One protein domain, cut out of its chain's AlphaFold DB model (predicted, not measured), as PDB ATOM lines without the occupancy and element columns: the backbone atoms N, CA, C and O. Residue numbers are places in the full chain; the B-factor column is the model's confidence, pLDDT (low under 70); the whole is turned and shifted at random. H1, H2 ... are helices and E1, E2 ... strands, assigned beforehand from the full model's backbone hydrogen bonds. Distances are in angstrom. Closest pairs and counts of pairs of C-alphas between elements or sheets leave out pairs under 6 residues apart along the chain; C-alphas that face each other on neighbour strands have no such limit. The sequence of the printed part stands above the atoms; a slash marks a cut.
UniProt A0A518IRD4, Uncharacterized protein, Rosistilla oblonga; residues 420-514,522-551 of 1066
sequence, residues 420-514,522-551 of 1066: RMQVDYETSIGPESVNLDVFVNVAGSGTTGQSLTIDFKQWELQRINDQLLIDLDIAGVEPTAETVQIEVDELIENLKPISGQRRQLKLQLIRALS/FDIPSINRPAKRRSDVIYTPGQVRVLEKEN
ATOM      1  N   ARG A 420     139.839 127.645 152.451       75.81
ATOM      2  CA  ARG A 420     139.153 126.427 152.020       75.81
ATOM      3  C   ARG A 420     138.267 126.758 150.846       75.81
ATOM      4  O   ARG A 420     137.443 127.668 150.936       75.81
ATOM      5  N   MET A 421     138.417 125.976 149.789       79.75
ATOM      6  CA  MET A 421     137.596 126.088 148.600       79.75
ATOM      7  C   MET A 421     136.916 124.757 148.308       79.75
ATOM      8  O   MET A 421     137.537 123.693 148.383       79.75
ATOM      9  N   GLN A 422     135.631 124.834 147.995       86.50
ATOM     10  CA  GLN A 422     134.789 123.708 147.618       86.50
ATOM     11  C   GLN A 422     133.933 124.148 146.432       86.50
ATOM     12  O   GLN A 422     133.397 125.252 146.456       86.50
ATOM     13  N   VAL A 423     133.823 123.309 145.403       87.94
ATOM     14  CA  VAL A 423     132.967 123.577 144.242       87.94
ATOM     15  C   VAL A 423     131.906 122.500 144.169       87.94
ATOM     16  O   VAL A 423     132.238 121.326 144.010       87.94
ATOM     17  N   ASP A 424     130.656 122.912 144.322       89.06
ATOM     18  CA  ASP A 424     129.486 122.046 144.270       89.06
ATOM     19  C   ASP A 424     128.719 122.297 142.966       89.06
ATOM     20  O   ASP A 424     128.807 123.371 142.372       89.06
ATOM     21  N   TYR A 425     127.984 121.296 142.502       90.25
ATOM     22  CA  TYR A 425     127.314 121.302 141.208       90.25
ATOM     23  C   TYR A 425     125.864 120.871 141.392       90.25
ATOM     24  O   TYR A 425     125.592 119.871 142.056       90.25
ATOM     25  N   GLU A 426     124.941 121.576 140.757       90.50
ATOM     26  CA  GLU A 426     123.542 121.177 140.656       90.50
ATOM     27  C   GLU A 426     123.150 121.145 139.184       90.50
ATOM     28  O   GLU A 426     123.262 122.140 138.479       90.50
ATOM     29  N   THR A 427     122.725 119.987 138.691       89.25
ATOM     30  CA  THR A 427     122.316 119.820 137.301       89.25
ATOM     31  C   THR A 427     120.855 119.421 137.218       89.25
ATOM     32  O   THR A 427     120.417 118.500 137.901       89.25
ATOM     33  N   SER A 428     120.099 120.108 136.367       87.62
ATOM     34  CA  SER A 428     118.708 119.776 136.063       87.62
ATOM     35  C   SER A 428     118.615 119.285 134.623       87.62
ATOM     36  O   SER A 428     118.965 120.030 133.699       87.62
ATOM     37  N   ILE A 429     118.147 118.055 134.421       87.19
ATOM     38  CA  ILE A 429     118.018 117.448 133.091       87.19
ATOM     39  C   ILE A 429     116.575 117.623 132.613       87.19
ATOM     40  O   ILE A 429     115.663 117.074 133.227       87.19
ATOM     41  N   GLY A 430     116.388 118.382 131.530       79.94
ATOM     42  CA  GLY A 430     115.108 118.563 130.843       79.94
ATOM     43  C   GLY A 430     115.034 117.819 129.498       79.94
ATOM     44  O   GLY A 430     115.972 117.116 129.114       79.94
ATOM     45  N   PRO A 431     113.927 117.968 128.748       73.94
ATOM     46  CA  PRO A 431     113.670 117.250 127.498       73.94
ATOM     47  C   PRO A 431     114.519 117.712 126.306       73.94
ATOM     48  O   PRO A 431     114.673 116.939 125.358       73.94
ATOM     49  N   GLU A 432     115.019 118.951 126.331       80.12
ATOM     50  CA  GLU A 432     115.748 119.592 125.218       80.12
ATOM     51  C   GLU A 432     117.065 120.247 125.652       80.12
ATOM     52  O   GLU A 432     117.884 120.630 124.819       80.12
ATOM     53  N   SER A 433     117.306 120.371 126.956       85.88
ATOM     54  CA  SER A 433     118.538 120.941 127.491       85.88
ATOM     55  C   SER A 433     118.855 120.380 128.870       85.88
ATOM     56  O   SER A 433     117.987 119.880 129.588       85.88
ATOM     57  N   VAL A 434     120.126 120.469 129.240       87.75
ATOM     58  CA  VAL A 434     120.600 120.261 130.603       87.75
ATOM     59  C   VAL A 434     121.089 121.602 131.116       87.75
ATOM     60  O   VAL A 434     121.916 122.240 130.466       87.75
ATOM     61  N   ASN A 435     120.603 122.011 132.285       90.25
ATOM     62  CA  ASN A 435     121.149 123.161 132.999       90.25
ATOM     63  C   ASN A 435     122.117 122.667 134.070       90.25
ATOM     64  O   ASN A 435     121.914 121.603 134.665       90.25
ATOM     65  N   LEU A 436     123.164 123.441 134.308       90.25
ATOM     66  CA  LEU A 436     124.170 123.188 135.321       90.25
ATOM     67  C   LEU A 436     124.475 124.485 136.058       90.25
ATOM     68  O   LEU A 436     125.042 125.413 135.493       90.25
ATOM     69  N   ASP A 437     124.151 124.506 137.339       90.56
ATOM     70  CA  ASP A 437     124.578 125.531 138.270       90.56
ATOM     71  C   ASP A 437     125.858 125.059 138.985       90.56
ATOM     72  O   ASP A 437     125.905 123.973 139.567       90.56
ATOM     73  N   VAL A 438     126.916 125.869 138.935       89.75
ATOM     74  CA  VAL A 438     128.200 125.622 139.612       89.75
ATOM     75  C   VAL A 438     128.349 126.612 140.756       89.75
ATOM     76  O   VAL A 438     128.353 127.823 140.543       89.75
ATOM     77  N   PHE A 439     128.512 126.099 141.969       88.88
ATOM     78  CA  PHE A 439     128.637 126.880 143.192       88.88
ATOM     79  C   PHE A 439     130.073 126.837 143.703       88.88
ATOM     80  O   PHE A 439     130.533 125.815 144.211       88.88
ATOM     81  N   VAL A 440     130.790 127.955 143.610       86.94
ATOM     82  CA  VAL A 440     132.153 128.090 144.138       86.94
ATOM     83  C   VAL A 440     132.077 128.672 145.544       86.94
ATOM     84  O   VAL A 440     131.807 129.856 145.722       86.94
ATOM     85  N   ASN A 441     132.319 127.833 146.549       86.25
ATOM     86  CA  ASN A 441     132.269 128.184 147.963       86.25
ATOM     87  C   ASN A 441     133.679 128.456 148.506       86.25
ATOM     88  O   ASN A 441     134.521 127.553 148.548       86.25
ATOM     89  N   VAL A 442     133.915 129.674 149.001       79.62
ATOM     90  CA  VAL A 442     135.201 130.112 149.567       79.62
ATOM     91  C   VAL A 442     135.041 130.484 151.041       79.62
ATOM     92  O   VAL A 442     134.161 131.257 151.432       79.62
ATOM     93  N   ALA A 443     135.912 129.931 151.887       72.44
ATOM     94  CA  ALA A 443     135.943 130.191 153.322       72.44
ATOM     95  C   ALA A 443     137.365 130.478 153.823       72.44
ATOM     96  O   ALA A 443     138.325 129.824 153.418       72.44
ATOM     97  N   GLY A 444     137.483 131.407 154.773       69.00
ATOM     98  CA  GLY A 444     138.757 131.824 155.365       69.00
ATOM     99  C   GLY A 444     139.215 133.208 154.904       69.00
ATOM    100  O   GLY A 444     138.484 133.931 154.225       69.00
ATOM    101  N   SER A 445     140.421 133.579 155.325       63.31
ATOM    102  CA  SER A 445     141.131 134.797 154.926       63.31
ATOM    103  C   SER A 445     142.389 134.367 154.177       63.31
ATOM    104  O   SER A 445     143.278 133.761 154.776       63.31
ATOM    105  N   GLY A 446     142.411 134.579 152.864       55.81
ATOM    106  CA  GLY A 446     143.514 134.173 152.001       55.81
ATOM    107  C   GLY A 446     144.474 135.308 151.677       55.81
ATOM    108  O   GLY A 446     144.126 136.478 151.783       55.81
ATOM    109  N   THR A 447     145.690 134.917 151.309       53.53
ATOM    110  CA  THR A 447     146.771 135.784 150.834       53.53
ATOM    111  C   THR A 447     146.675 136.042 149.335       53.53
ATOM    112  O   THR A 447     146.358 135.126 148.578       53.53
ATOM    113  N   THR A 448     147.128 137.225 148.934       53.69
ATOM    114  CA  THR A 448     147.081 137.766 147.574       53.69
ATOM    115  C   THR A 448     147.716 136.880 146.477       53.69
ATOM    116  O   THR A 448     148.849 136.391 146.638       53.69
ATOM    117  N   GLY A 449     147.031 136.745 145.338       59.12
ATOM    118  CA  GLY A 449     147.524 136.370 144.010       59.12
ATOM    119  C   GLY A 449     147.133 134.980 143.493       59.12
ATOM    120  O   GLY A 449     147.931 134.390 142.760       59.12
ATOM    121  N   GLN A 450     145.998 134.400 143.908       69.38
ATOM    122  CA  GLN A 450     145.529 133.115 143.362       69.38
ATOM    123  C   GLN A 450     144.393 133.280 142.356       69.38
ATOM    124  O   GLN A 450     143.353 133.842 142.691       69.38
ATOM    125  N   SER A 451     144.552 132.640 141.196       73.69
ATOM    126  CA  SER A 451     143.502 132.495 140.196       73.69
ATOM    127  C   SER A 451     142.996 131.051 140.109       73.69
ATOM    128  O   SER A 451     143.756 130.077 140.168       73.69
ATOM    129  N   LEU A 452     141.679 130.909 140.011       77.50
ATOM    130  CA  LEU A 452     140.963 129.659 139.806       77.50
ATOM    131  C   LEU A 452     140.507 129.596 138.351       77.50
ATOM    132  O   LEU A 452     139.728 130.436 137.920       77.50
ATOM    133  N   THR A 453     140.930 128.574 137.609       83.69
ATOM    134  CA  THR A 453     140.442 128.343 136.244       83.69
ATOM    135  C   THR A 453     139.486 127.155 136.216       83.69
ATOM    136  O   THR A 453     139.861 126.046 136.611       83.69
ATOM    137  N   ILE A 454     138.267 127.374 135.729       84.75
ATOM    138  CA  ILE A 454     137.238 126.347 135.533       84.75
ATOM    139  C   ILE A 454     137.085 126.096 134.031       84.75
ATOM    140  O   ILE A 454     136.910 127.041 133.269       84.75
ATOM    141  N   ASP A 455     137.167 124.831 133.617       85.38
ATOM    142  CA  ASP A 455     136.998 124.391 132.225       85.38
ATOM    143  C   ASP A 455     135.555 123.927 131.980       85.38
ATOM    144  O   ASP A 455     135.094 122.964 132.600       85.38
ATOM    145  N   PHE A 456     134.851 124.625 131.088       81.94
ATOM    146  CA  PHE A 456     133.445 124.401 130.757       81.94
ATOM    147  C   PHE A 456     133.240 123.403 129.622       81.94
ATOM    148  O   PHE A 456     132.164 122.815 129.532       81.94
ATOM    149  N   LYS A 457     134.253 123.147 128.788       77.81
ATOM    150  CA  LYS A 457     134.203 122.207 127.657       77.81
ATOM    151  C   LYS A 457     132.963 122.345 126.752       77.81
ATOM    152  O   LYS A 457     132.964 123.077 125.780       77.81
ATOM    153  N   GLN A 458     131.926 121.559 127.044       81.75
ATOM    154  CA  GLN A 458     130.697 121.377 126.261       81.75
ATOM    155  C   GLN A 458     129.505 122.177 126.816       81.75
ATOM    156  O   GLN A 458     128.372 121.962 126.387       81.75
ATOM    157  N   TRP A 459     129.748 122.998 127.832       85.88
ATOM    158  CA  TRP A 459     128.754 123.821 128.501       85.88
ATOM    159  C   TRP A 459     128.893 125.269 128.049       85.88
ATOM    160  O   TRP A 459     129.999 125.805 128.012       85.88
ATOM    161  N   GLU A 460     127.770 125.907 127.747       86.50
ATOM    162  CA  GLU A 460     127.709 127.324 127.412       86.50
ATOM    163  C   GLU A 460     127.379 128.127 128.674       86.50
ATOM    164  O   GLU A 460     126.361 127.880 129.327       86.50
ATOM    165  N   LEU A 461     128.251 129.067 129.046       85.38
ATOM    166  CA  LEU A 461     128.045 129.940 130.200       85.38
ATOM    167  C   LEU A 461     126.966 130.983 129.883       85.38
ATOM    168  O   LEU A 461     127.114 131.768 128.952       85.38
ATOM    169  N   GLN A 462     125.904 131.012 130.686       84.56
ATOM    170  CA  GLN A 462     124.783 131.940 130.534       84.56
ATOM    171  C   GLN A 462     124.921 133.158 131.450       84.56
ATOM    172  O   GLN A 462     124.760 134.289 130.995       84.56
ATOM    173  N   ARG A 463     125.184 132.934 132.747       81.56
ATOM    174  CA  ARG A 463     125.205 133.992 133.778       81.56
ATOM    175  C   ARG A 463     126.170 133.694 134.923       81.56
ATOM    176  O   ARG A 463     126.494 132.533 135.182       81.56
ATOM    177  N   ILE A 464     126.584 134.753 135.621       81.62
ATOM    178  CA  ILE A 464     127.433 134.724 136.818       81.62
ATOM    179  C   ILE A 464     126.794 135.605 137.898       81.62
ATOM    180  O   ILE A 464     126.676 136.816 137.720       81.62
ATOM    181  N   ASN A 465     126.417 134.997 139.025       80.62
ATOM    182  CA  ASN A 465     125.665 135.650 140.102       80.62
ATOM    183  C   ASN A 465     126.332 135.415 141.470       80.62
ATOM    184  O   ASN A 465     127.049 134.428 141.661       80.62
ATOM    185  N   ASP A 466     126.049 136.269 142.454       73.50
ATOM    186  CA  ASP A 466     126.398 136.041 143.866       73.50
ATOM    187  C   ASP A 466     125.273 135.319 144.627       73.50
ATOM    188  O   ASP A 466     124.236 134.932 144.080       73.50
ATOM    189  N   GLN A 467     125.473 135.164 145.940       66.00
ATOM    190  CA  GLN A 467     124.483 134.654 146.893       66.00
ATOM    191  C   GLN A 467     123.180 135.455 146.958       66.00
ATOM    192  O   GLN A 467     122.184 134.930 147.450       66.00
ATOM    193  N   LEU A 468     123.173 136.710 146.508       61.75
ATOM    194  CA  LEU A 468     121.997 137.577 146.493       61.75
ATOM    195  C   LEU A 468     121.317 137.601 145.115       61.75
ATOM    196  O   LEU A 468     120.362 138.355 144.934       61.75
ATOM    197  N   LEU A 469     121.763 136.748 144.181       60.19
ATOM    198  CA  LEU A 469     121.265 136.657 142.805       60.19
ATOM    199  C   LEU A 469     121.403 137.975 142.031       60.19
ATOM    200  O   LEU A 469     120.624 138.244 141.117       60.19
ATOM    201  N   ILE A 470     122.391 138.793 142.392       62.81
ATOM    202  CA  ILE A 470     122.726 140.003 141.652       62.81
ATOM    203  C   ILE A 470     123.634 139.575 140.497       62.81
ATOM    204  O   ILE A 470     124.665 138.940 140.733       62.81
ATOM    205  N   ASP A 471     123.238 139.889 139.258       61.34
ATOM    206  CA  ASP A 471     124.115 139.749 138.088       61.34
ATOM    207  C   ASP A 471     125.357 140.610 138.350       61.34
ATOM    208  O   ASP A 471     125.240 141.824 138.563       61.34
ATOM    209  N   LEU A 472     126.539 139.998 138.376       60.38
ATOM    210  CA  LEU A 472     127.765 140.734 138.666       60.38
ATOM    211  C   LEU A 472     128.660 140.837 137.439       60.38
ATOM    212  O   LEU A 472     129.172 139.835 136.944       60.38
ATOM    213  N   ASP A 473     128.971 142.075 137.060       57.72
ATOM    214  CA  ASP A 473     130.234 142.410 136.397       57.72
ATOM    215  C   ASP A 473     131.343 142.375 137.465       57.72
ATOM    216  O   ASP A 473     131.730 143.396 138.037       57.72
ATOM    217  N   ILE A 474     131.799 141.174 137.832       56.06
ATOM    218  CA  ILE A 474     132.891 141.024 138.801       56.06
ATOM    219  C   ILE A 474     134.199 141.388 138.094       56.06
ATOM    220  O   ILE A 474     134.648 140.656 137.211       56.06
ATOM    221  N   ALA A 475     134.840 142.486 138.511       50.72
ATOM    222  CA  ALA A 475     136.268 142.670 138.263       50.72
ATOM    223  C   ALA A 475     136.997 141.413 138.774       50.72
ATOM    224  O   ALA A 475     136.753 141.003 139.912       50.72
ATOM    225  N   GLY A 476     137.779 140.760 137.906       52.06
ATOM    226  CA  GLY A 476     138.545 139.554 138.249       52.06
ATOM    227  C   GLY A 476     137.956 138.239 137.739       52.06
ATOM    228  O   GLY A 476     138.539 137.182 137.984       52.06
ATOM    229  N   VAL A 477     136.825 138.277 137.024       60.31
ATOM    230  CA  VAL A 477     136.285 137.122 136.295       60.31
ATOM    231  C   VAL A 477     136.408 137.359 134.793       60.31
ATOM    232  O   VAL A 477     135.693 138.179 134.225       60.31
ATOM    233  N   GLU A 478     137.303 136.622 134.137       64.25
ATOM    234  CA  GLU A 478     137.515 136.706 132.688       64.25
ATOM    235  C   GLU A 478     136.952 135.450 132.001       64.25
ATOM    236  O   GLU A 478     137.588 134.386 132.026       64.25
ATOM    237  N   PRO A 479     135.746 135.522 131.405       67.25
ATOM    238  CA  PRO A 479     135.216 134.428 130.607       67.25
ATOM    239  C   PRO A 479     135.911 134.365 129.242       67.25
ATOM    240  O   PRO A 479     135.958 135.332 128.486       67.25
ATOM    241  N   THR A 480     136.416 133.184 128.904       69.44
ATOM    242  CA  THR A 480     136.817 132.801 127.543       69.44
ATOM    243  C   THR A 480     135.782 131.838 126.958       69.44
ATOM    244  O   THR A 480     134.866 131.409 127.658       69.44
ATOM    245  N   ALA A 481     135.926 131.462 125.683       65.62
ATOM    246  CA  ALA A 481     134.986 130.554 125.018       65.62
ATOM    247  C   ALA A 481     134.835 129.185 125.717       65.62
ATOM    248  O   ALA A 481     133.775 128.576 125.620       65.62
ATOM    249  N   GLU A 482     135.869 128.707 126.419       76.00
ATOM    250  CA  GLU A 482     135.885 127.363 127.025       76.00
ATOM    251  C   GLU A 482     136.236 127.357 128.520       76.00
ATOM    252  O   GLU A 482     136.049 126.344 129.191       76.00
ATOM    253  N   THR A 483     136.741 128.463 129.074       81.88
ATOM    254  CA  THR A 483     137.161 128.532 130.481       81.88
ATOM    255  C   THR A 483     136.787 129.855 131.133       81.88
ATOM    256  O   THR A 483     136.670 130.876 130.458       81.88
ATOM    257  N   VAL A 484     136.667 129.856 132.455       82.94
ATOM    258  CA  VAL A 484     136.587 131.077 133.264       82.94
ATOM    259  C   VAL A 484     137.743 131.091 134.241       82.94
ATOM    260  O   VAL A 484     137.947 130.121 134.976       82.94
ATOM    261  N   GLN A 485     138.488 132.192 134.241       81.81
ATOM    262  CA  GLN A 485     139.485 132.489 135.259       81.81
ATOM    263  C   GLN A 485     138.879 133.438 136.296       81.81
ATOM    264  O   GLN A 485     138.262 134.432 135.933       81.81
ATOM    265  N   ILE A 486     139.038 133.100 137.573       76.25
ATOM    266  CA  ILE A 486     138.494 133.823 138.723       76.25
ATOM    267  C   ILE A 486     139.656 134.180 139.642       76.25
ATOM    268  O   ILE A 486     140.261 133.287 140.238       76.25
ATOM    269  N   GLU A 487     139.958 135.464 139.791       76.81
ATOM    270  CA  GLU A 487     140.895 135.948 140.804       76.81
ATOM    271  C   GLU A 487     140.237 135.869 142.191       76.81
ATOM    272  O   GLU A 487     139.224 136.509 142.482       76.81
ATOM    273  N   VAL A 488     140.789 135.026 143.064       73.56
ATOM    274  CA  VAL A 488     140.159 134.670 144.343       73.56
ATOM    275  C   VAL A 488     140.181 135.839 145.336       73.56
ATOM    276  O   VAL A 488     139.301 135.928 146.192       73.56
ATOM    277  N   ASP A 489     141.139 136.758 145.209       69.12
ATOM    278  CA  ASP A 489     141.210 137.959 146.051       69.12
ATOM    279  C   ASP A 489     140.074 138.931 145.741       69.12
ATOM    280  O   ASP A 489     139.367 139.365 146.649       69.12
ATOM    281  N   GLU A 490     139.846 139.200 144.455       68.38
ATOM    282  CA  GLU A 490     138.767 140.080 144.000       68.38
ATOM    283  C   GLU A 490     137.404 139.474 144.363       68.38
ATOM    284  O   GLU A 490     136.486 140.180 144.781       68.38
ATOM    285  N   LEU A 491     137.292 138.142 144.346       70.50
ATOM    286  CA  LEU A 491     136.112 137.433 144.834       70.50
ATOM    287  C   LEU A 491     135.883 137.612 146.349       70.50
ATOM    288  O   LEU A 491     134.743 137.740 146.795       70.50
ATOM    289  N   ILE A 492     136.945 137.623 147.160       68.75
ATOM    290  CA  ILE A 492     136.863 137.822 148.617       68.75
ATOM    291  C   ILE A 492     136.497 139.267 148.975       68.75
ATOM    292  O   ILE A 492     135.759 139.473 149.946       68.75
ATOM    293  N   GLU A 493     137.019 140.238 148.224       67.44
ATOM    294  CA  GLU A 493     136.748 141.667 148.414       67.44
ATOM    295  C   GLU A 493     135.325 142.043 147.988       67.44
ATOM    296  O   GLU A 493     134.632 142.758 148.719       67.44
ATOM    297  N   ASN A 494     134.863 141.511 146.852       66.31
ATOM    298  CA  ASN A 494     133.570 141.870 146.275       66.31
ATOM    299  C   ASN A 494     132.393 141.093 146.891       66.31
ATOM    300  O   ASN A 494     131.288 141.631 146.985       66.31
ATOM    301  N   LEU A 495     132.607 139.866 147.388       67.50
ATOM    302  CA  LEU A 495     131.561 139.087 148.063       67.50
ATOM    303  C   LEU A 495     131.589 139.311 149.581       67.50
ATOM    304  O   LEU A 495     132.433 138.778 150.315       67.50
ATOM    305  N   LYS A 496     130.611 140.065 150.092       62.88
ATOM    306  CA  LYS A 496     130.416 140.222 151.541       62.88
ATOM    307  C   LYS A 496     129.848 138.927 152.139       62.88
ATOM    308  O   LYS A 496     128.829 138.443 151.655       62.88
ATOM    309  N   PRO A 497     130.449 138.365 153.205       63.41
ATOM    310  CA  PRO A 497     129.882 137.200 153.870       63.41
ATOM    311  C   PRO A 497     128.575 137.577 154.581       63.41
ATOM    312  O   PRO A 497     128.528 138.539 155.349       63.41
ATOM    313  N   ILE A 498     127.525 136.786 154.369       60.06
ATOM    314  CA  ILE A 498     126.317 136.817 155.199       60.06
ATOM    315  C   ILE A 498     126.666 136.134 156.531       60.06
ATOM    316  O   ILE A 498     127.370 135.125 156.535       60.06
ATOM    317  N   SER A 499     126.241 136.699 157.668       52.03
ATOM    318  CA  SER A 499     126.613 136.242 159.021       52.03
ATOM    319  C   SER A 499     126.619 134.708 159.156       52.03
ATOM    320  O   SER A 499     125.582 134.061 159.049       52.03
ATOM    321  N   GLY A 500     127.803 134.126 159.373       55.12
ATOM    322  CA  GLY A 500     127.985 132.682 159.569       55.12
ATOM    323  C   GLY A 500     128.045 131.813 158.301       55.12
ATOM    324  O   GLY A 500     128.293 130.615 158.431       55.12
ATOM    325  N   GLN A 501     127.876 132.366 157.096       58.81
ATOM    326  CA  GLN A 501     127.935 131.622 155.830       58.81
ATOM    327  C   GLN A 501     129.247 131.840 155.055       58.81
ATOM    328  O   GLN A 501     129.962 132.829 155.240       58.81
ATOM    329  N   ARG A 502     129.594 130.868 154.198       67.19
ATOM    330  CA  ARG A 502     130.735 130.958 153.264       67.19
ATOM    331  C   ARG A 502     130.411 131.972 152.168       67.19
ATOM    332  O   ARG A 502     129.239 132.161 151.878       67.19
ATOM    333  N   ARG A 503     131.416 132.580 151.535       78.31
ATOM    334  CA  ARG A 503     131.202 133.369 150.309       78.31
ATOM    335  C   ARG A 503     130.931 132.397 149.162       78.31
ATOM    336  O   ARG A 503     131.672 131.421 149.043       78.31
ATOM    337  N   GLN A 504     129.907 132.635 148.349       82.56
ATOM    338  CA  GLN A 504     129.553 131.752 147.235       82.56
ATOM    339  C   GLN A 504     129.352 132.548 145.951       82.56
ATOM    340  O   GLN A 504     128.689 133.584 145.949       82.56
ATOM    341  N   LEU A 505     129.907 132.016 144.869       84.75
ATOM    342  CA  LEU A 505     129.660 132.445 143.498       84.75
ATOM    343  C   LEU A 505     128.857 131.363 142.780       84.75
ATOM    344  O   LEU A 505     129.165 130.180 142.935       84.75
ATOM    345  N   LYS A 506     127.867 131.759 141.985       87.56
ATOM    346  CA  LYS A 506     127.035 130.868 141.178       87.56
ATOM    347  C   LYS A 506     127.293 131.116 139.690       87.56
ATOM    348  O   LYS A 506     127.051 132.214 139.200       87.56
ATOM    349  N   LEU A 507     127.738 130.093 138.964       87.25
ATOM    350  CA  LEU A 507     127.844 130.101 137.501       87.25
ATOM    351  C   LEU A 507     126.693 129.281 136.927       87.25
ATOM    352  O   LEU A 507     126.514 128.135 137.329       87.25
ATOM    353  N   GLN A 508     125.938 129.844 135.992       87.88
ATOM    354  CA  GLN A 508     124.839 129.146 135.331       87.88
ATOM    355  C   GLN A 508     125.260 128.764 133.922       87.88
ATOM    356  O   GLN A 508     125.583 129.637 133.114       87.88
ATOM    357  N   LEU A 509     125.249 127.472 133.626       89.12
ATOM    358  CA  LEU A 509     125.605 126.930 132.327       89.12
ATOM    359  C   LEU A 509     124.465 126.108 131.738       89.12
ATOM    360  O   LEU A 509     123.674 125.499 132.459       89.12
ATOM    361  N   ILE A 510     124.412 126.051 130.411       88.25
ATOM    362  CA  ILE A 510     123.434 125.257 129.673       88.25
ATOM    363  C   ILE A 510     124.122 124.402 128.615       88.25
ATOM    364  O   ILE A 510     125.155 124.764 128.052       88.25
ATOM    365  N   ARG A 511     123.537 123.241 128.341       87.19
ATOM    366  CA  ARG A 511     123.900 122.386 127.217       87.19
ATOM    367  C   ARG A 511     122.634 121.929 126.509       87.19
ATOM    368  O   ARG A 511     121.788 121.282 127.121       87.19
ATOM    369  N   ALA A 512     122.516 122.225 125.219       80.88
ATOM    370  CA  ALA A 512     121.421 121.716 124.399       80.88
ATOM    371  C   ALA A 512     121.526 120.188 124.217       80.88
ATOM    372  O   ALA A 512     122.620 119.644 124.045       80.88
ATOM    373  N   LEU A 513     120.387 119.497 124.247       77.25
ATOM    374  CA  LEU A 513     120.268 118.075 123.939       77.25
ATOM    375  C   LEU A 513     119.772 117.913 122.502       77.25
ATOM    376  O   LEU A 513     118.642 118.265 122.176       77.25
ATOM    377  N   SER A 514     120.608 117.342 121.637       60.34
ATOM    378  CA  SER A 514     120.187 116.919 120.301       60.34
ATOM    379  C   SER A 514     119.285 115.688 120.443       60.34
ATOM    380  O   SER A 514     119.721 114.661 120.959       60.34
ATOM    381  N   PHE A 522     127.358 113.694 129.888       82.81
ATOM    382  CA  PHE A 522     128.051 114.966 130.010       82.81
ATOM    383  C   PHE A 522     129.239 114.916 130.979       82.81
ATOM    384  O   PHE A 522     129.202 114.278 132.029       82.81
ATOM    385  N   ASP A 523     130.304 115.630 130.615       85.19
ATOM    386  CA  ASP A 523     131.433 115.935 131.488       85.19
ATOM    387  C   ASP A 523     131.032 117.044 132.471       85.19
ATOM    388  O   ASP A 523     130.454 118.050 132.058       85.19
ATOM    389  N   ILE A 524     131.367 116.890 133.752       87.19
ATOM    390  CA  ILE A 524     131.223 117.959 134.750       87.19
ATOM    391  C   ILE A 524     132.406 118.933 134.598       87.19
ATOM    392  O   ILE A 524     133.544 118.462 134.460       87.19
ATOM    393  N   PRO A 525     132.183 120.264 134.620       86.81
ATOM    394  CA  PRO A 525     133.255 121.251 134.562       86.81
ATOM    395  C   PRO A 525     134.303 121.004 135.643       86.81
ATOM    396  O   PRO A 525     133.971 120.871 136.821       86.81
ATOM    397  N   SER A 526     135.571 120.929 135.251       82.69
ATOM    398  CA  SER A 526     136.662 120.595 136.168       82.69
ATOM    399  C   SER A 526     137.490 121.820 136.522       82.69
ATOM    400  O   SER A 526     137.777 122.658 135.669       82.69
ATOM    401  N   ILE A 527     137.937 121.876 137.774       82.19
ATOM    402  CA  ILE A 527     138.917 122.860 138.224       82.19
ATOM    403  C   ILE A 527     140.292 122.465 137.687       82.19
ATOM    404  O   ILE A 527     140.783 121.360 137.951       82.19
ATOM    405  N   ASN A 528     140.953 123.378 136.979       82.44
ATOM    406  CA  ASN A 528     142.337 123.178 136.581       82.44
ATOM    407  C   ASN A 528     143.256 123.267 137.801       82.44
ATOM    408  O   ASN A 528     143.111 124.127 138.669       82.44
ATOM    409  N   ARG A 529     144.238 122.363 137.870       72.75
ATOM    410  CA  ARG A 529     145.250 122.421 138.929       72.75
ATOM    411  C   ARG A 529     146.058 123.715 138.776       72.75
ATOM    412  O   ARG A 529     146.620 123.919 137.699       72.75
ATOM    413  N   PRO A 530     146.184 124.543 139.828       68.88
ATOM    414  CA  PRO A 530     146.990 125.755 139.757       68.88
ATOM    415  C   PRO A 530     148.461 125.403 139.494       68.88
ATOM    416  O   PRO A 530     148.989 124.425 140.032       68.88
ATOM    417  N   ALA A 531     149.138 126.217 138.681       59.19
ATOM    418  CA  ALA A 531     150.516 125.969 138.246       59.19
ATOM    419  C   ALA A 531     151.545 125.977 139.398       59.19
ATOM    420  O   ALA A 531     152.592 125.337 139.299       59.19
ATOM    421  N   LYS A 532     151.252 126.666 140.512       60.25
ATOM    422  CA  LYS A 532     152.056 126.657 141.745       60.25
ATOM    423  C   LYS A 532     151.194 126.198 142.920       60.25
ATOM    424  O   LYS A 532     150.248 126.883 143.293       60.25
ATOM    425  N   ARG A 533     151.545 125.068 143.548       53.44
ATOM    426  CA  ARG A 533     150.959 124.677 144.841       53.44
ATOM    427  C   ARG A 533     151.493 125.612 145.926       53.44
ATOM    428  O   ARG A 533     152.644 125.461 146.328       53.44
ATOM    429  N   ARG A 534     150.680 126.549 146.415       57.69
ATOM    430  CA  ARG A 534     150.910 127.143 147.738       57.69
ATOM    431  C   ARG A 534     150.223 126.271 148.799       57.69
ATOM    432  O   ARG A 534     149.184 125.669 148.541       57.69
ATOM    433  N   SER A 535     150.847 126.133 149.967       54.16
ATOM    434  CA  SER A 535     150.391 125.279 151.082       54.16
ATOM    435  C   SER A 535     149.238 125.880 151.901       54.16
ATOM    436  O   SER A 535     148.874 125.341 152.942       54.16
ATOM    437  N   ASP A 536     148.704 127.016 151.465       64.94
ATOM    438  CA  ASP A 536     147.721 127.862 152.142       64.94
ATOM    439  C   ASP A 536     146.275 127.616 151.679       64.94
ATOM    440  O   ASP A 536     145.354 128.058 152.365       64.94
ATOM    441  N   VAL A 537     146.049 126.884 150.577       66.69
ATOM    442  CA  VAL A 537     144.700 126.597 150.054       66.69
ATOM    443  C   VAL A 537     144.391 125.105 150.042       66.69
ATOM    444  O   VAL A 537     145.095 124.293 149.440       66.69
ATOM    445  N   ILE A 538     143.297 124.746 150.710       74.44
ATOM    446  CA  ILE A 538     142.785 123.380 150.798       74.44
ATOM    447  C   ILE A 538     141.575 123.257 149.871       74.44
ATOM    448  O   ILE A 538     140.509 123.816 150.140       74.44
ATOM    449  N   TYR A 539     141.741 122.485 148.797       78.38
ATOM    450  CA  TYR A 539     140.676 122.130 147.862       78.38
ATOM    451  C   TYR A 539     139.944 120.894 148.379       78.38
ATOM    452  O   TYR A 539     140.550 119.832 148.538       78.38
ATOM    453  N   THR A 540     138.649 121.027 148.641       81.06
ATOM    454  CA  THR A 540     137.797 119.916 149.079       81.06
ATOM    455  C   THR A 540     136.962 119.430 147.892       81.06
ATOM    456  O   THR A 540     136.383 120.273 147.204       81.06
ATOM    457  N   PRO A 541     136.889 118.112 147.614       80.75
ATOM    458  CA  PRO A 541     135.974 117.590 146.601       80.75
ATOM    459  C   PRO A 541     134.530 117.942 146.971       80.75
ATOM    460  O   PRO A 541     134.113 117.682 148.100       80.75
ATOM    461  N   GLY A 542     133.790 118.548 146.045       83.19
ATOM    462  CA  GLY A 542     132.380 118.873 146.254       83.19
ATOM    463  C   GLY A 542     131.431 117.763 145.814       83.19
ATOM    464  O   GLY A 542     131.839 116.621 145.570       83.19
ATOM    465  N   GLN A 543     130.156 118.117 145.717       88.19
ATOM    466  CA  GLN A 543     129.073 117.209 145.343       88.19
ATOM    467  C   GLN A 543     128.417 117.614 144.026       88.19
ATOM    468  O   GLN A 543     128.402 118.786 143.663       88.19
ATOM    469  N   VAL A 544     127.855 116.632 143.327       87.06
ATOM    470  CA  VAL A 544     127.017 116.807 142.142       87.06
ATOM    471  C   VAL A 544     125.613 116.335 142.489       87.06
ATOM    472  O   VAL A 544     125.385 115.140 142.677       87.06
ATOM    473  N   ARG A 545     124.668 117.267 142.574       87.75
ATOM    474  CA  ARG A 545     123.241 116.983 142.710       87.75
ATOM    475  C   ARG A 545     122.597 116.974 141.329       87.75
ATOM    476  O   ARG A 545     122.798 117.895 140.548       87.75
ATOM    477  N   VAL A 546     121.827 115.938 141.031       85.25
ATOM    478  CA  VAL A 546     121.113 115.759 139.766       85.25
ATOM    479  C   VAL A 546     119.619 115.778 140.044       85.25
ATOM    480  O   VAL A 546     119.143 115.004 140.875       85.25
ATOM    481  N   LEU A 547     118.909 116.652 139.343       84.69
ATOM    482  CA  LEU A 547     117.474 116.879 139.447       84.69
ATOM    483  C   LEU A 547     116.787 116.496 138.131       84.69
ATOM    484  O   LEU A 547     117.281 116.804 137.038       84.69
ATOM    485  N   GLU A 548     115.635 115.842 138.244       81.81
ATOM    486  CA  GLU A 548     114.717 115.598 137.128       81.81
ATOM    487  C   GLU A 548     113.889 116.866 136.854       81.81
ATOM    488  O   GLU A 548     113.381 117.490 137.786       81.81
ATOM    489  N   LYS A 549     113.758 117.282 135.586       75.31
ATOM    490  CA  LYS A 549     112.950 118.446 135.190       75.31
ATOM    491  C   LYS A 549     112.078 118.106 133.973       75.31
ATOM    492  O   LYS A 549     112.546 117.441 133.057       75.31
ATOM    493  N   GLU A 550     110.834 118.597 133.940       65.69
ATOM    494  CA  GLU A 550     109.945 118.564 132.755       65.69
ATOM    495  C   GLU A 550     109.664 117.145 132.188       65.69
ATOM    496  O   GLU A 550     110.032 116.823 131.058       65.69
ATOM    497  N   ASN A 551     108.960 116.300 132.955       66.88
ATOM    498  CA  ASN A 551     108.455 114.969 132.555       66.88
ATOM    499  C   ASN A 551     109.554 113.997 132.090       66.88
ATOM    500  O   ASN A 551     109.354 113.184 131.180       66.88
TER     501      ASN A 551
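What this domain is: This is residues 420 to 514 and 522 to 551 of the 1066 residues of an uncharacterized protein of Rosistilla oblonga (UniProt A0A518IRD4). The long strands E1, E2, E4 and E7, with E8 and E9 end to end along E1, make one twisted wall; the small sheet of E3, E5 and E6 lies over one of its faces, and the other face is largely bare. The single helix H1 sits across one end, between the two sheets, and the unnamed stretch 522 to 536 borders the small sheet. The printed part has 125 residues, with one named helix and nine named strands, which follow along the chain as E1 E2 E3 E4 E5 E6 H1 E7 E8 E9, and its class is mostly strand. The large sheet is branched and mixed; the small one runs E3, E6, E5, antiparallel. The whole is compact, with a radius of gyration of the C-alphas of 14.8 A and spans of 46 by 33 by 26 A.

Where its parts are: Find C-alpha 420 at (139.153, 126.427, 152.020); from there E1 runs 29.8 A to residue 429. E2, residues 433 to 443, covers 32.5 A. Next come E3, residues 451 to 455, E4, residues 460 to 466, 18.7 A, E5, residues 477 to 479, and E6, residues 483 to 487. H1, residues 488 to 494, begins at (140.159, 134.670, 144.343). E7, residues 503 to 512, covers 30.0 A. After the cut, E8 holds residues 537 to 540 and E9 residues 543 to 548, ending at (114.717, 115.598, 137.128).

How they stand to each other: Start at E1, which has three neighbours. E2 is on one side, a hairpin with it, antiparallel at 165 degrees; look at N 424 and O 439, 2.9 A. On the other side are E8, parallel, with N 421 and O 538 at 3.0 A, and E9, parallel, with N 427 and O 545 at 2.8 A. E8 runs on into E9 at 40 degrees. E7 is antiparallel to E2, with N 438 and O 507 at 2.8 A, and E4 to E7, with N 465 and O 506 at 2.9 A. In the small sheet, N 454 and O 484 of E3 and E6 are 2.9 A apart, and N 478 and O 485 of the hairpin E5 and E6 3.0 A. Residues 454 to 455 of E3 also pair, antiparallel, with residues 526 to 527. H1 is on the large sheet at a height of 9.2 A and runs across the strands, at 70 degrees to E7 on the local plane; the closest C-alphas, Ile 492 and Arg 503, are 7.4 A apart. It only grazes the small sheet. Every O i to N i+4 pair in H1 is within hydrogen-bond range.

The domain as a whole: The C-alphas farthest apart, of Thr 448 and Asn 551, are 47.3 A apart. Residues 515 to 521 are not printed, and C-alphas 514 and 522 stand 12.6 A apart across that cut. Of the links printed whole, no link is long. The mean pLDDT of the printed part is 75.2; 46 residues are under 70, among them 467 to 481 and 492 to 502.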